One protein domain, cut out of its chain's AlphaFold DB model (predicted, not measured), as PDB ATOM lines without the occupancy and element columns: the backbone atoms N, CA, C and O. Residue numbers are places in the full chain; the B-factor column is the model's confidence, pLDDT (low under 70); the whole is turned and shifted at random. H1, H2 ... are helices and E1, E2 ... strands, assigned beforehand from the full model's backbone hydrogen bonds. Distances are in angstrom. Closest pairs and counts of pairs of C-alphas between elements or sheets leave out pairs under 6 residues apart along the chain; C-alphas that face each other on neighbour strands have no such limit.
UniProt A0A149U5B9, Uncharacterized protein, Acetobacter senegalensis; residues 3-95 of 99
ATOM      1  N   ILE A   3     148.923 -31.087 183.122       85.69
ATOM      2  CA  ILE A   3     149.973 -31.345 184.108       85.69
ATOM      3  C   ILE A   3     150.414 -30.044 184.765       85.69
ATOM      4  O   ILE A   3     150.426 -28.982 184.136       85.69
ATOM      5  N   ASP A   4     150.798 -30.147 186.032       89.56
ATOM      6  CA  ASP A   4     151.465 -29.077 186.758       89.56
ATOM      7  C   ASP A   4     152.974 -29.346 186.774       89.56
ATOM      8  O   ASP A   4     153.455 -30.335 187.332       89.56
ATOM      9  N   VAL A   5     153.723 -28.468 186.111       88.19
ATOM     10  CA  VAL A   5     155.185 -28.496 186.048       88.19
ATOM     11  C   VAL A   5     155.815 -27.291 186.745       88.19
ATOM     12  O   VAL A   5     157.000 -27.039 186.542       88.19
ATOM     13  N   SER A   6     155.079 -26.566 187.593       91.44
ATOM     14  CA  SER A   6     155.566 -25.391 188.338       91.44
ATOM     15  C   SER A   6     156.885 -25.661 189.073       91.44
ATOM     16  O   SER A   6     157.869 -24.962 188.843       91.44
ATOM     17  N   LYS A   7     156.966 -26.752 189.847       90.94
ATOM     18  CA  LYS A   7     158.204 -27.173 190.533       90.94
ATOM     19  C   LYS A   7     159.354 -27.479 189.566       90.94
ATOM     20  O   LYS A   7     160.511 -27.194 189.861       90.94
ATOM     21  N   LYS A   8     159.060 -28.079 188.405       90.75
ATOM     22  CA  LYS A   8     160.081 -28.370 187.379       90.75
ATOM     23  C   LYS A   8     160.571 -27.075 186.722       90.75
ATOM     24  O   LYS A   8     161.774 -26.921 186.530       90.75
ATOM     25  N   ARG A   9     159.664 -26.131 186.450       92.38
ATOM     26  CA  ARG A   9     159.982 -24.787 185.948       92.38
ATOM     27  C   ARG A   9     160.857 -24.025 186.940       92.38
ATOM     28  O   ARG A   9     161.869 -23.469 186.536       92.38
ATOM     29  N   GLU A  10     160.516 -24.041 188.225       94.81
ATOM     30  CA  GLU A  10     161.308 -23.393 189.274       94.81
ATOM     31  C   GLU A  10     162.734 -23.955 189.340       94.81
ATOM     32  O   GLU A  10     163.702 -23.192 189.345       94.81
ATOM     33  N   ARG A  11     162.881 -25.286 189.289       94.88
ATOM     34  CA  ARG A  11     164.195 -25.943 189.201       94.88
ATOM     35  C   ARG A  11     164.971 -25.532 187.953       94.88
ATOM     36  O   ARG A  11     166.166 -25.282 188.054       94.88
ATOM     37  N   ALA A  12     164.315 -25.428 186.797       94.75
ATOM     38  CA  ALA A  12     164.949 -24.958 185.567       94.75
ATOM     39  C   ALA A  12     165.393 -23.486 185.671       94.75
ATOM     40  O   ALA A  12     166.500 -23.154 185.255       94.75
ATOM     41  N   CYS A  13     164.597 -22.616 186.302       95.56
ATOM     42  CA  CYS A  13     165.003 -21.241 186.604       95.56
ATOM     43  C   CYS A  13     166.205 -21.189 187.560       95.56
ATOM     44  O   CYS A  13     167.104 -20.372 187.373       95.56
ATOM     45  N   GLN A  14     166.246 -22.055 188.578       97.31
ATOM     46  CA  GLN A  14     167.403 -22.150 189.471       97.31
ATOM     47  C   GLN A  14     168.646 -22.648 188.730       97.31
ATOM     48  O   GLN A  14     169.728 -22.102 188.920       97.31
ATOM     49  N   LEU A  15     168.495 -23.648 187.861       96.25
ATOM     50  CA  LEU A  15     169.587 -24.144 187.033       96.25
ATOM     51  C   LEU A  15     170.125 -23.047 186.106       96.25
ATOM     52  O   LEU A  15     171.336 -22.882 186.020       96.25
ATOM     53  N   LEU A  16     169.244 -22.261 185.479       97.31
ATOM     54  CA  LEU A  16     169.638 -21.112 184.663       97.31
ATOM     55  C   LEU A  16     170.493 -20.121 185.461       97.31
ATOM     56  O   LEU A  16     171.554 -19.724 184.990       97.31
ATOM     57  N   ARG A  17     170.071 -19.774 186.687       97.50
ATOM     58  CA  ARG A  17     170.858 -18.906 187.576       97.50
ATOM     59  C   ARG A  17     172.233 -19.501 187.872       97.50
ATOM     60  O   ARG A  17     173.227 -18.798 187.757       97.50
ATOM     61  N   ASN A  18     172.300 -20.795 188.187       96.31
ATOM     62  CA  ASN A  18     173.569 -21.473 188.454       96.31
ATOM     63  C   ASN A  18     174.501 -21.445 187.230       96.31
ATOM     64  O   ASN A  18     175.695 -21.191 187.378       96.31
ATOM     65  N   VAL A  19     173.963 -21.669 186.025       96.06
ATOM     66  CA  VAL A  19     174.723 -21.597 184.765       96.06
ATOM     67  C   VAL A  19     175.252 -20.182 184.534       96.06
ATOM     68  O   VAL A  19     176.433 -20.020 184.250       96.06
ATOM     69  N   GLN A  20     174.423 -19.157 184.728       95.44
ATOM     70  CA  GLN A  20     174.834 -17.755 184.593       95.44
ATOM     71  C   GLN A  20     175.913 -17.368 185.616       95.44
ATOM     72  O   GLN A  20     176.885 -16.693 185.273       95.44
ATOM     73  N   SER A  21     175.798 -17.837 186.862       95.94
ATOM     74  CA  SER A  21     176.842 -17.651 187.874       95.94
ATOM     75  C   SER A  21     178.152 -18.330 187.470       95.94
ATOM     76  O   SER A  21     179.212 -17.714 187.569       95.94
ATOM     77  N   ALA A  22     178.098 -19.566 186.962       93.62
ATOM     78  CA  ALA A  22     179.283 -20.284 186.493       93.62
ATOM     79  C   ALA A  22     179.942 -19.600 185.279       93.62
ATOM     80  O   ALA A  22     181.165 -19.478 185.241       93.62
ATOM     81  N   GLN A  23     179.149 -19.090 184.331       93.81
ATOM     82  CA  GLN A  23     179.644 -18.303 183.195       93.81
ATOM     83  C   GLN A  23     180.372 -17.037 183.652       93.81
ATOM     84  O   GLN A  23     181.417 -16.701 183.097       93.81
ATOM     85  N   CYS A  24     179.840 -16.344 184.663       94.31
ATOM     86  CA  CYS A  24     180.477 -15.161 185.240       94.31
ATOM     87  C   CYS A  24     181.854 -15.503 185.830       94.31
ATOM     88  O   CYS A  24     182.845 -14.852 185.503       94.31
ATOM     89  N   VAL A  25     181.938 -16.578 186.622       93.94
ATOM     90  CA  VAL A  25     183.212 -17.056 187.187       93.94
ATOM     91  C   VAL A  25     184.202 -17.435 186.085       93.94
ATOM     92  O   VAL A  25     185.371 -17.068 186.161       93.94
ATOM     93  N   LEU A  26     183.751 -18.138 185.044       92.50
ATOM     94  CA  LEU A  26     184.620 -18.530 183.935       92.50
ATOM     95  C   LEU A  26     185.154 -17.314 183.170       92.50
ATOM     96  O   LEU A  26     186.331 -17.296 182.823       92.50
ATOM     97  N   LYS A  27     184.324 -16.288 182.961       93.62
ATOM     98  CA  LYS A  27     184.760 -15.027 182.354       93.62
ATOM     99  C   LYS A  27     185.872 -14.368 183.176       93.62
ATOM    100  O   LYS A  27     186.917 -14.067 182.618       93.62
ATOM    101  N   ILE A  28     185.695 -14.261 184.496       94.12
ATOM    102  CA  ILE A  28     186.732 -13.737 185.401       94.12
ATOM    103  C   ILE A  28     188.033 -14.542 185.262       94.12
ATOM    104  O   ILE A  28     189.107 -13.960 185.194       94.12
ATOM    105  N   LYS A  29     187.960 -15.877 185.171       92.38
ATOM    106  CA  LYS A  29     189.157 -16.719 184.997       92.38
ATOM    107  C   LYS A  29     189.845 -16.554 183.643       92.38
ATOM    108  O   LYS A  29     191.064 -16.690 183.582       92.38
ATOM    109  N   ILE A  30     189.095 -16.267 182.584       91.75
ATOM    110  CA  ILE A  30     189.663 -15.931 181.272       91.75
ATOM    111  C   ILE A  30     190.391 -14.586 181.347       91.75
ATOM    112  O   ILE A  30     191.517 -14.481 180.857       91.75
ATOM    113  N   ASP A  31     189.786 -13.593 181.998       91.69
ATOM    114  CA  ASP A  31     190.381 -12.267 182.185       91.69
ATOM    115  C   ASP A  31     191.671 -12.366 183.028       91.69
ATOM    116  O   ASP A  31     192.735 -11.946 182.576       91.69
ATOM    117  N   GLU A  32     191.627 -13.056 184.178       92.06
ATOM    118  CA  GLU A  32     192.803 -13.322 185.028       92.06
ATOM    119  C   GLU A  32     193.931 -14.037 184.261       92.06
ATOM    120  O   GLU A  32     195.109 -13.712 184.419       92.06
ATOM    121  N   PHE A  33     193.592 -15.033 183.434       91.00
ATOM    122  CA  PHE A  33     194.584 -15.756 182.639       91.00
ATOM    123  C   PHE A  33     195.219 -14.861 181.572       91.00
ATOM    124  O   PHE A  33     196.425 -14.948 181.338       91.00
ATOM    125  N   THR A  34     194.427 -13.976 180.966       87.62
ATOM    126  CA  THR A  34     194.900 -12.997 179.981       87.62
ATOM    127  C   THR A  34     195.893 -12.027 180.621       87.62
ATOM    128  O   THR A  34     197.005 -11.876 180.111       87.62
ATOM    129  N   ASP A  35     195.552 -11.456 181.779       88.56
ATOM    130  CA  ASP A  35     196.446 -10.573 182.537       88.56
ATOM    131  C   ASP A  35     197.740 -11.287 182.940       88.56
ATOM    132  O   ASP A  35     198.839 -10.739 182.834       88.56
ATOM    133  N   TYR A  36     197.640 -12.545 183.371       87.25
ATOM    134  CA  TYR A  36     198.801 -13.331 183.769       87.25
ATOM    135  C   TYR A  36     199.764 -13.609 182.606       87.25
ATOM    136  O   TYR A  36     200.983 -13.519 182.784       87.25
ATOM    137  N   ILE A  37     199.238 -13.899 181.409       89.50
ATOM    138  CA  ILE A  37     200.051 -14.091 180.199       89.50
ATOM    139  C   ILE A  37     200.732 -12.791 179.777       89.50
ATOM    140  O   ILE A  37     201.900 -12.825 179.404       89.50
ATOM    141  N   LEU A  38     200.052 -11.643 179.861       81.50
ATOM    142  CA  LEU A  38     200.663 -10.351 179.519       81.50
ATOM    143  C   LEU A  38     201.890 -10.035 180.389       81.50
ATOM    144  O   LEU A  38     202.825  -9.384 179.925       81.50
ATOM    145  N   ASN A  39     201.910 -10.533 181.627       80.94
ATOM    146  CA  ASN A  39     202.971 -10.282 182.601       80.94
ATOM    147  C   ASN A  39     204.035 -11.394 182.684       80.94
ATOM    148  O   ASN A  39     205.000 -11.257 183.436       80.94
ATOM    149  N   THR A  40     203.893 -12.487 181.925       84.50
ATOM    150  CA  THR A  40     204.756 -13.676 182.049       84.50
ATOM    151  C   THR A  40     205.164 -14.219 180.682       84.50
ATOM    152  O   THR A  40     204.374 -14.262 179.746       84.50
ATOM    153  N   ARG A  41     206.399 -14.714 180.544       82.94
ATOM    154  CA  ARG A  41     206.832 -15.389 179.311       82.94
ATOM    155  C   ARG A  41     206.379 -16.849 179.306       82.94
ATOM    156  O   ARG A  41     207.071 -17.707 179.849       82.94
ATOM    157  N   PHE A  42     205.234 -17.119 178.685       82.75
ATOM    158  CA  PHE A  42     204.764 -18.476 178.397       82.75
ATOM    159  C   PHE A  42     205.094 -18.917 176.976       82.75
ATOM    160  O   PHE A  42     205.172 -18.101 176.060       82.75
ATOM    161  N   ASP A  43     205.235 -20.230 176.795       88.56
ATOM    162  CA  ASP A  43     205.238 -20.829 175.465       88.56
ATOM    163  C   ASP A  43     203.866 -20.650 174.790       88.56
ATOM    164  O   ASP A  43     202.810 -20.817 175.412       88.56
ATOM    165  N   ALA A  44     203.888 -20.338 173.496       85.75
ATOM    166  CA  ALA A  44     202.696 -20.056 172.707       85.75
ATOM    167  C   ALA A  44     201.759 -21.272 172.615       85.75
ATOM    168  O   ALA A  44     200.538 -21.107 172.610       85.75
ATOM    169  N   SER A  45     202.304 -22.497 172.595       91.38
ATOM    170  CA  SER A  45     201.501 -23.727 172.564       91.38
ATOM    171  C   SER A  45     200.673 -23.906 173.841       91.38
ATOM    172  O   SER A  45     199.480 -24.231 173.781       91.38
ATOM    173  N   TYR A  46     201.274 -23.621 175.002       89.50
ATOM    174  CA  TYR A  46     200.582 -23.653 176.292       89.50
ATOM    175  C   TYR A  46     199.452 -22.619 176.351       89.50
ATOM    176  O   TYR A  46     198.320 -22.967 176.701       89.50
ATOM    177  N   VAL A  47     199.742 -21.374 175.958       89.69
ATOM    178  CA  VAL A  47     198.748 -20.290 175.911       89.69
ATOM    179  C   VAL A  47     197.578 -20.673 175.012       89.69
ATOM    180  O   VAL A  47     196.437 -20.648 175.467       89.69
ATOM    181  N   ASN A  48     197.845 -21.108 173.778       89.44
ATOM    182  CA  ASN A  48     196.794 -21.503 172.840       89.44
ATOM    183  C   ASN A  48     195.939 -22.645 173.387       89.44
ATOM    184  O   ASN A  48     194.717 -22.530 173.419       89.44
ATOM    185  N   THR A  49     196.563 -23.717 173.880       93.88
ATOM    186  CA  THR A  49     195.837 -24.881 174.411       93.88
ATOM    187  C   THR A  49     194.914 -24.482 175.557       93.88
ATOM    188  O   THR A  49     193.740 -24.869 175.598       93.88
ATOM    189  N   LYS A  50     195.428 -23.681 176.496       92.50
ATOM    190  CA  LYS A  50     194.665 -23.270 177.667       92.50
ATOM    191  C   LYS A  50     193.540 -22.304 177.294       92.50
ATOM    192  O   LYS A  50     192.406 -22.529 177.718       92.50
ATOM    193  N   THR A  51     193.820 -21.300 176.465       90.06
ATOM    194  CA  THR A  51     192.818 -20.348 175.965       90.06
ATOM    195  C   THR A  51     191.709 -21.067 175.203       90.06
ATOM    196  O   THR A  51     190.534 -20.865 175.504       90.06
ATOM    197  N   SER A  52     192.050 -21.977 174.284       92.44
ATOM    198  CA  SER A  52     191.061 -22.776 173.553       92.44
ATOM    199  C   SER A  52     190.181 -23.599 174.494       92.44
ATOM    200  O   SER A  52     188.963 -23.609 174.334       92.44
ATOM    201  N   SER A  53     190.760 -24.241 175.514       94.19
ATOM    202  CA  SER A  53     189.990 -25.001 176.507       94.19
ATOM    203  C   SER A  53     188.998 -24.125 177.285       94.19
ATOM    204  O   SER A  53     187.845 -24.525 177.487       94.19
ATOM    205  N   MET A  54     189.407 -22.915 177.683       92.56
ATOM    206  CA  MET A  54     188.521 -21.975 178.375       92.56
ATOM    207  C   MET A  54     187.394 -21.467 177.468       92.56
ATOM    208  O   MET A  54     186.238 -21.457 177.892       92.56
ATOM    209  N   ILE A  55     187.699 -21.116 176.212       90.75
ATOM    210  CA  ILE A  55     186.698 -20.688 175.220       90.75
ATOM    211  C   ILE A  55     185.675 -21.800 174.981       90.75
ATOM    212  O   ILE A  55     184.476 -21.552 175.065       90.75
ATOM    213  N   MET A  56     186.129 -23.036 174.761       94.94
ATOM    214  CA  MET A  56     185.238 -24.183 174.560       94.94
ATOM    215  C   MET A  56     184.320 -24.414 175.764       94.94
ATOM    216  O   MET A  56     183.128 -24.673 175.597       94.94
ATOM    217  N   SER A  57     184.855 -24.270 176.978       93.88
ATOM    218  CA  SER A  57     184.069 -24.380 178.211       93.88
ATOM    219  C   SER A  57     183.002 -23.284 178.296       93.88
ATOM    220  O   SER A  57     181.860 -23.553 178.668       93.88
ATOM    221  N   TYR A  58     183.346 -22.057 177.899       91.88
ATOM    222  CA  TYR A  58     182.420 -20.927 177.890       91.88
ATOM    223  C   TYR A  58     181.308 -21.116 176.854       91.88
ATOM    224  O   TYR A  58     180.126 -20.980 177.179       91.88
ATOM    225  N   SER A  59     181.661 -21.530 175.635       93.94
ATOM    226  CA  SER A  59     180.702 -21.865 174.580       93.94
ATOM    227  C   SER A  59     179.742 -22.980 175.003       93.94
ATOM    228  O   SER A  59     178.539 -22.866 174.772       93.94
ATOM    229  N   ALA A  60     180.230 -24.021 175.684       94.62
ATOM    230  CA  ALA A  60     179.375 -25.088 176.204       94.62
ATOM    231  C   ALA A  60     178.360 -24.568 177.237       94.62
ATOM    232  O   ALA A  60     177.192 -24.958 177.212       94.62
ATOM    233  N   MET A  61     178.760 -23.646 178.119       94.81
ATOM    234  CA  MET A  61     177.829 -23.041 179.075       94.81
ATOM    235  C   MET A  61     176.764 -22.169 178.398       94.81
ATOM    236  O   MET A  61     175.626 -22.138 178.869       94.81
ATOM    237  N   LEU A  62     177.105 -21.456 177.319       94.25
ATOM    238  CA  LEU A  62     176.124 -20.698 176.532       94.25
ATOM    239  C   LEU A  62     175.088 -21.625 175.891       94.25
ATOM    240  O   LEU A  62     173.895 -21.325 175.919       94.25
ATOM    241  N   GLU A  63     175.530 -22.773 175.382       96.88
ATOM    242  CA  GLU A  63     174.642 -23.771 174.788       96.88
ATOM    243  C   GLU A  63     173.690 -24.381 175.829       96.88
ATOM    244  O   GLU A  63     172.481 -24.455 175.607       96.88
ATOM    245  N   VAL A  64     174.198 -24.718 177.019       96.12
ATOM    246  CA  VAL A  64     173.357 -25.170 178.140       96.12
ATOM    247  C   VAL A  64     172.326 -24.102 178.522       96.12
ATOM    248  O   VAL A  64     171.147 -24.414 178.697       96.12
ATOM    249  N   GLN A  65     172.734 -22.832 178.613       97.19
ATOM    250  CA  GLN A  65     171.812 -21.729 178.882       97.19
ATOM    251  C   GLN A  65     170.727 -21.608 177.803       97.19
ATOM    252  O   GLN A  65     169.554 -21.449 178.147       97.19
ATOM    253  N   ARG A  66     171.097 -21.695 176.518       97.31
ATOM    254  CA  ARG A  66     170.155 -21.639 175.391       97.31
ATOM    255  C   ARG A  66     169.094 -22.732 175.510       97.31
ATOM    256  O   ARG A  66     167.905 -22.426 175.457       97.31
ATOM    257  N   ILE A  67     169.511 -23.974 175.763       96.44
ATOM    258  CA  ILE A  67     168.609 -25.123 175.938       96.44
ATOM    259  C   ILE A  67     167.616 -24.878 177.086       96.44
ATOM    260  O   ILE A  67     166.414 -25.120 176.937       96.44
ATOM    261  N   ILE A  68     168.089 -24.362 178.227       96.00
ATOM    262  CA  ILE A  68     167.223 -24.072 179.379       96.00
ATOM    263  C   ILE A  68     166.215 -22.964 179.045       96.00
ATOM    264  O   ILE A  68     165.028 -23.104 179.346       96.00
ATOM    265  N   LEU A  69     166.668 -21.877 178.414       96.06
ATOM    266  CA  LEU A  69     165.811 -20.754 178.028       96.06
ATOM    267  C   LEU A  69     164.733 -21.176 177.027       96.06
ATOM    268  O   LEU A  69     163.571 -20.816 177.207       96.06
ATOM    269  N   GLU A  70     165.080 -21.982 176.025       94.81
ATOM    270  CA  GLU A  70     164.114 -22.518 175.061       94.81
ATOM    271  C   GLU A  70     163.056 -23.399 175.733       94.81
ATOM    272  O   GLU A  70     161.866 -23.292 175.421       94.81
ATOM    273  N   GLY A  71     163.459 -24.233 176.697       90.19
ATOM    274  CA  GLY A  71     162.527 -25.024 177.502       90.19
ATOM    275  C   GLY A  71     161.600 -24.156 178.361       90.19
ATOM    276  O   GLY A  71     160.390 -24.394 178.428       90.19
ATOM    277  N   LEU A  72     162.142 -23.110 178.992       92.38
ATOM    278  CA  LEU A  72     161.374 -22.173 179.815       92.38
ATOM    279  C   LEU A  72     160.417 -21.305 178.992       92.38
ATOM    280  O   LEU A  72     159.313 -21.041 179.468       92.38
ATOM    281  N   ALA A  73     160.802 -20.886 177.786       91.50
ATOM    282  CA  ALA A  73     159.966 -20.089 176.884       91.50
ATOM    283  C   ALA A  73     158.734 -20.868 176.404       91.50
ATOM    284  O   ALA A  73     157.650 -20.308 176.269       91.50
ATOM    285  N   LYS A  74     158.883 -22.184 176.212       87.44
ATOM    286  CA  LYS A  74     157.788 -23.095 175.845       87.44
ATOM    287  C   LYS A  74     156.926 -23.528 177.037       87.44
ATOM    288  O   LYS A  74     155.923 -24.213 176.850       87.44
ATOM    289  N   THR A  75     157.298 -23.145 178.259       87.19
ATOM    290  CA  THR A  75     156.554 -23.480 179.478       87.19
ATOM    291  C   THR A  75     155.816 -22.238 179.993       87.19
ATOM    292  O   THR A  75     156.471 -21.244 180.307       87.19
ATOM    293  N   PRO A  76     154.481 -22.268 180.155       88.94
ATOM    294  CA  PRO A  76     153.730 -21.139 180.694       88.94
ATOM    295  C   PRO A  76     154.239 -20.718 182.083       88.94
ATOM    296  O   PRO A  76     154.611 -21.586 182.882       88.94
ATOM    297  N   PRO A  77     154.203 -19.418 182.434       87.75
ATOM    298  CA  PRO A  77     154.606 -18.941 183.759       87.75
ATOM    299  C   PRO A  77     153.840 -19.602 184.909       87.75
ATOM    300  O   PRO A  77     154.412 -19.838 185.968       87.75
ATOM    301  N   SER A  78     152.573 -19.960 184.676       89.25
ATOM    302  CA  SER A  78     151.722 -20.667 185.640       89.25
ATOM    303  C   SER A  78     152.149 -22.116 185.899       89.25
ATOM    304  O   SER A  78     151.617 -22.745 186.808       89.25
ATOM    305  N   GLY A  79     153.042 -22.682 185.079       85.94
ATOM    306  CA  GLY A  79     153.432 -24.092 185.142       85.94
ATOM    307  C   GLY A  79     152.329 -25.072 184.726       85.94
ATOM    308  O   GLY A  79     152.563 -26.276 184.735       85.94
ATOM    309  N   LYS A  80     151.144 -24.588 184.339       89.00
ATOM    310  CA  LYS A  80     150.023 -25.419 183.890       89.00
ATOM    311  C   LYS A  80     150.146 -25.660 182.390       89.00
ATOM    312  O   LYS A  80     150.009 -24.725 181.607       89.00
ATOM    313  N   VAL A  81     150.401 -26.905 181.998       86.31
ATOM    314  CA  VAL A  81     150.575 -27.304 180.593       86.31
ATOM    315  C   VAL A  81     149.468 -28.270 180.200       86.31
ATOM    316  O   VAL A  81     149.236 -29.270 180.880       86.31
ATOM    317  N   VAL A  82     148.795 -27.980 179.088       86.19
ATOM    318  CA  VAL A  82     147.848 -28.907 178.464       86.19
ATOM    319  C   VAL A  82     148.611 -29.738 177.442       86.19
ATOM    320  O   VAL A  82     149.154 -29.207 176.479       86.19
ATOM    321  N   LEU A  83     148.675 -31.046 177.670       84.44
ATOM    322  CA  LEU A  83     149.276 -31.987 176.734       84.44
ATOM    323  C   LEU A  83     148.257 -32.369 175.663       84.44
ATOM    324  O   LEU A  83     147.135 -32.779 176.000       84.44
ATOM    325  N   SER A  84     148.675 -32.293 174.397       88.12
ATOM    326  CA  SER A  84     147.928 -32.890 173.291       88.12
ATOM    327  C   SER A  84     147.930 -34.425 173.416       88.12
ATOM    328  O   SER A  84     148.812 -34.995 174.081       88.12
ATOM    329  N   PRO A  85     146.952 -35.125 172.817       87.56
ATOM    330  CA  PRO A  85     146.921 -36.587 172.805       87.56
ATOM    331  C   PRO A  85     148.195 -37.205 172.213       87.56
ATOM    332  O   PRO A  85     148.732 -38.159 172.776       87.56
ATOM    333  N   GLU A  86     148.728 -36.615 171.142       89.50
ATOM    334  CA  GLU A  86     149.932 -37.073 170.439       89.50
ATOM    335  C   GLU A  86     151.159 -36.959 171.346       89.50
ATOM    336  O   GLU A  86     151.892 -37.931 171.537       89.50
ATOM    337  N   LEU A  87     151.342 -35.799 171.988       85.00
ATOM    338  CA  LEU A  87     152.437 -35.580 172.931       85.00
ATOM    339  C   LEU A  87     152.327 -36.514 174.141       85.00
ATOM    340  O   LEU A  87     153.330 -37.050 174.603       85.00
ATOM    341  N   THR A  88     151.114 -36.749 174.641       86.56
ATOM    342  CA  THR A  88     150.880 -37.693 175.744       86.56
ATOM    343  C   THR A  88     151.288 -39.116 175.345       86.56
ATOM    344  O   THR A  88     151.912 -39.818 176.140       86.56
ATOM    345  N   GLY A  89     150.986 -39.533 174.110       87.38
ATOM    346  CA  GLY A  89     151.409 -40.819 173.555       87.38
ATOM    347  C   GLY A  89     152.931 -40.965 173.502       87.38
ATOM    348  O   GLY A  89     153.465 -41.953 174.004       87.38
ATOM    349  N   VAL A  90     153.629 -39.947 172.987       89.94
ATOM    350  CA  VAL A  90     155.102 -39.916 172.931       89.94
ATOM    351  C   VAL A  90     155.713 -39.945 174.333       89.94
ATOM    352  O   VAL A  90     156.588 -40.753 174.624       89.94
ATOM    353  N   LEU A  91     155.240 -39.105 175.254       87.25
ATOM    354  CA  LEU A  91     155.783 -39.076 176.615       87.25
ATOM    355  C   LEU A  91     155.594 -40.420 177.335       87.25
ATOM    356  O   LEU A  91     156.465 -40.825 178.102       87.25
ATOM    357  N   ARG A  92     154.497 -41.139 177.063       87.44
ATOM    358  CA  ARG A  92     154.272 -42.494 177.583       87.44
ATOM    359  C   ARG A  92     155.197 -43.530 176.946       87.44
ATOM    360  O   ARG A  92     155.713 -44.369 177.676       87.44
ATOM    361  N   SER A  93     155.433 -43.478 175.632       92.06
ATOM    362  CA  SER A  93     156.314 -44.447 174.957       92.06
ATOM    363  C   SER A  93     157.760 -44.362 175.448       92.06
ATOM    364  O   SER A  93     158.455 -45.371 175.472       92.06
ATOM    365  N   TYR A  94     158.187 -43.177 175.892       91.25
ATOM    366  CA  TYR A  94     159.498 -42.947 176.505       91.25
ATOM    367  C   TYR A  94     159.497 -43.029 178.045       91.25
ATOM    368  O   TYR A  94     160.512 -42.732 178.668       91.25
ATOM    369  N   GLY A  95     158.383 -43.408 178.684       84.94
ATOM    370  CA  GLY A  95     158.307 -43.572 180.145       84.94
ATOM    371  C   GLY A  95     158.444 -42.272 180.951       84.94
ATOM    372  O   GLY A  95     158.766 -42.307 182.136       84.94
TER     373      GLY A  95
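This is residues 3 to 95 of the 99 residues of an uncharacterized protein of Acetobacter senegalensis (UniProt A0A149U5B9). A long helical hairpin of H1 and H2 makes the length of an extended rod, and a short arm at its open end holds strand E1 and the small helix H3. Residues 85 to 90 of H3 stick out, as do residues 38 to 46 at the turn. The printed part has 93 residues, in the order H1, H2, E1, H3, and is mostly helix; the radius of gyration of the C-alphas is 20.0 A and the spans are 63 by 25 by 17 A.

H1, residues 6 to 38, begins at C-alpha 6 (155.566, -25.391, 188.338) and is 48.3 A long. H2, residues 44 to 73, is 42.9 A long. E1 is residues 80 to 82. H3, residues 85 to 93, ends at C-alpha 93 (156.314, -44.447, 174.957).

H1 and H2 form a helical hairpin and touch, the closest C-alphas being those of Leu 16 and Gln 65, 6.2 A apart. They run opposite ways at a shallow tilt of 19 degrees. H3 is apart from H1 and H2. E1 pairs with no named strand, but residues 3 to 4 pair antiparallel with its residues 80 to 81. In H1, H2 and H3 every O i to N i+4 pair is within hydrogen-bond range.

The two C-alphas farthest apart, those of Arg 41 and Pro 85, are 63.9 A apart. The printed part has no cut, no link is long, and no printed residue is under 70 in pLDDT.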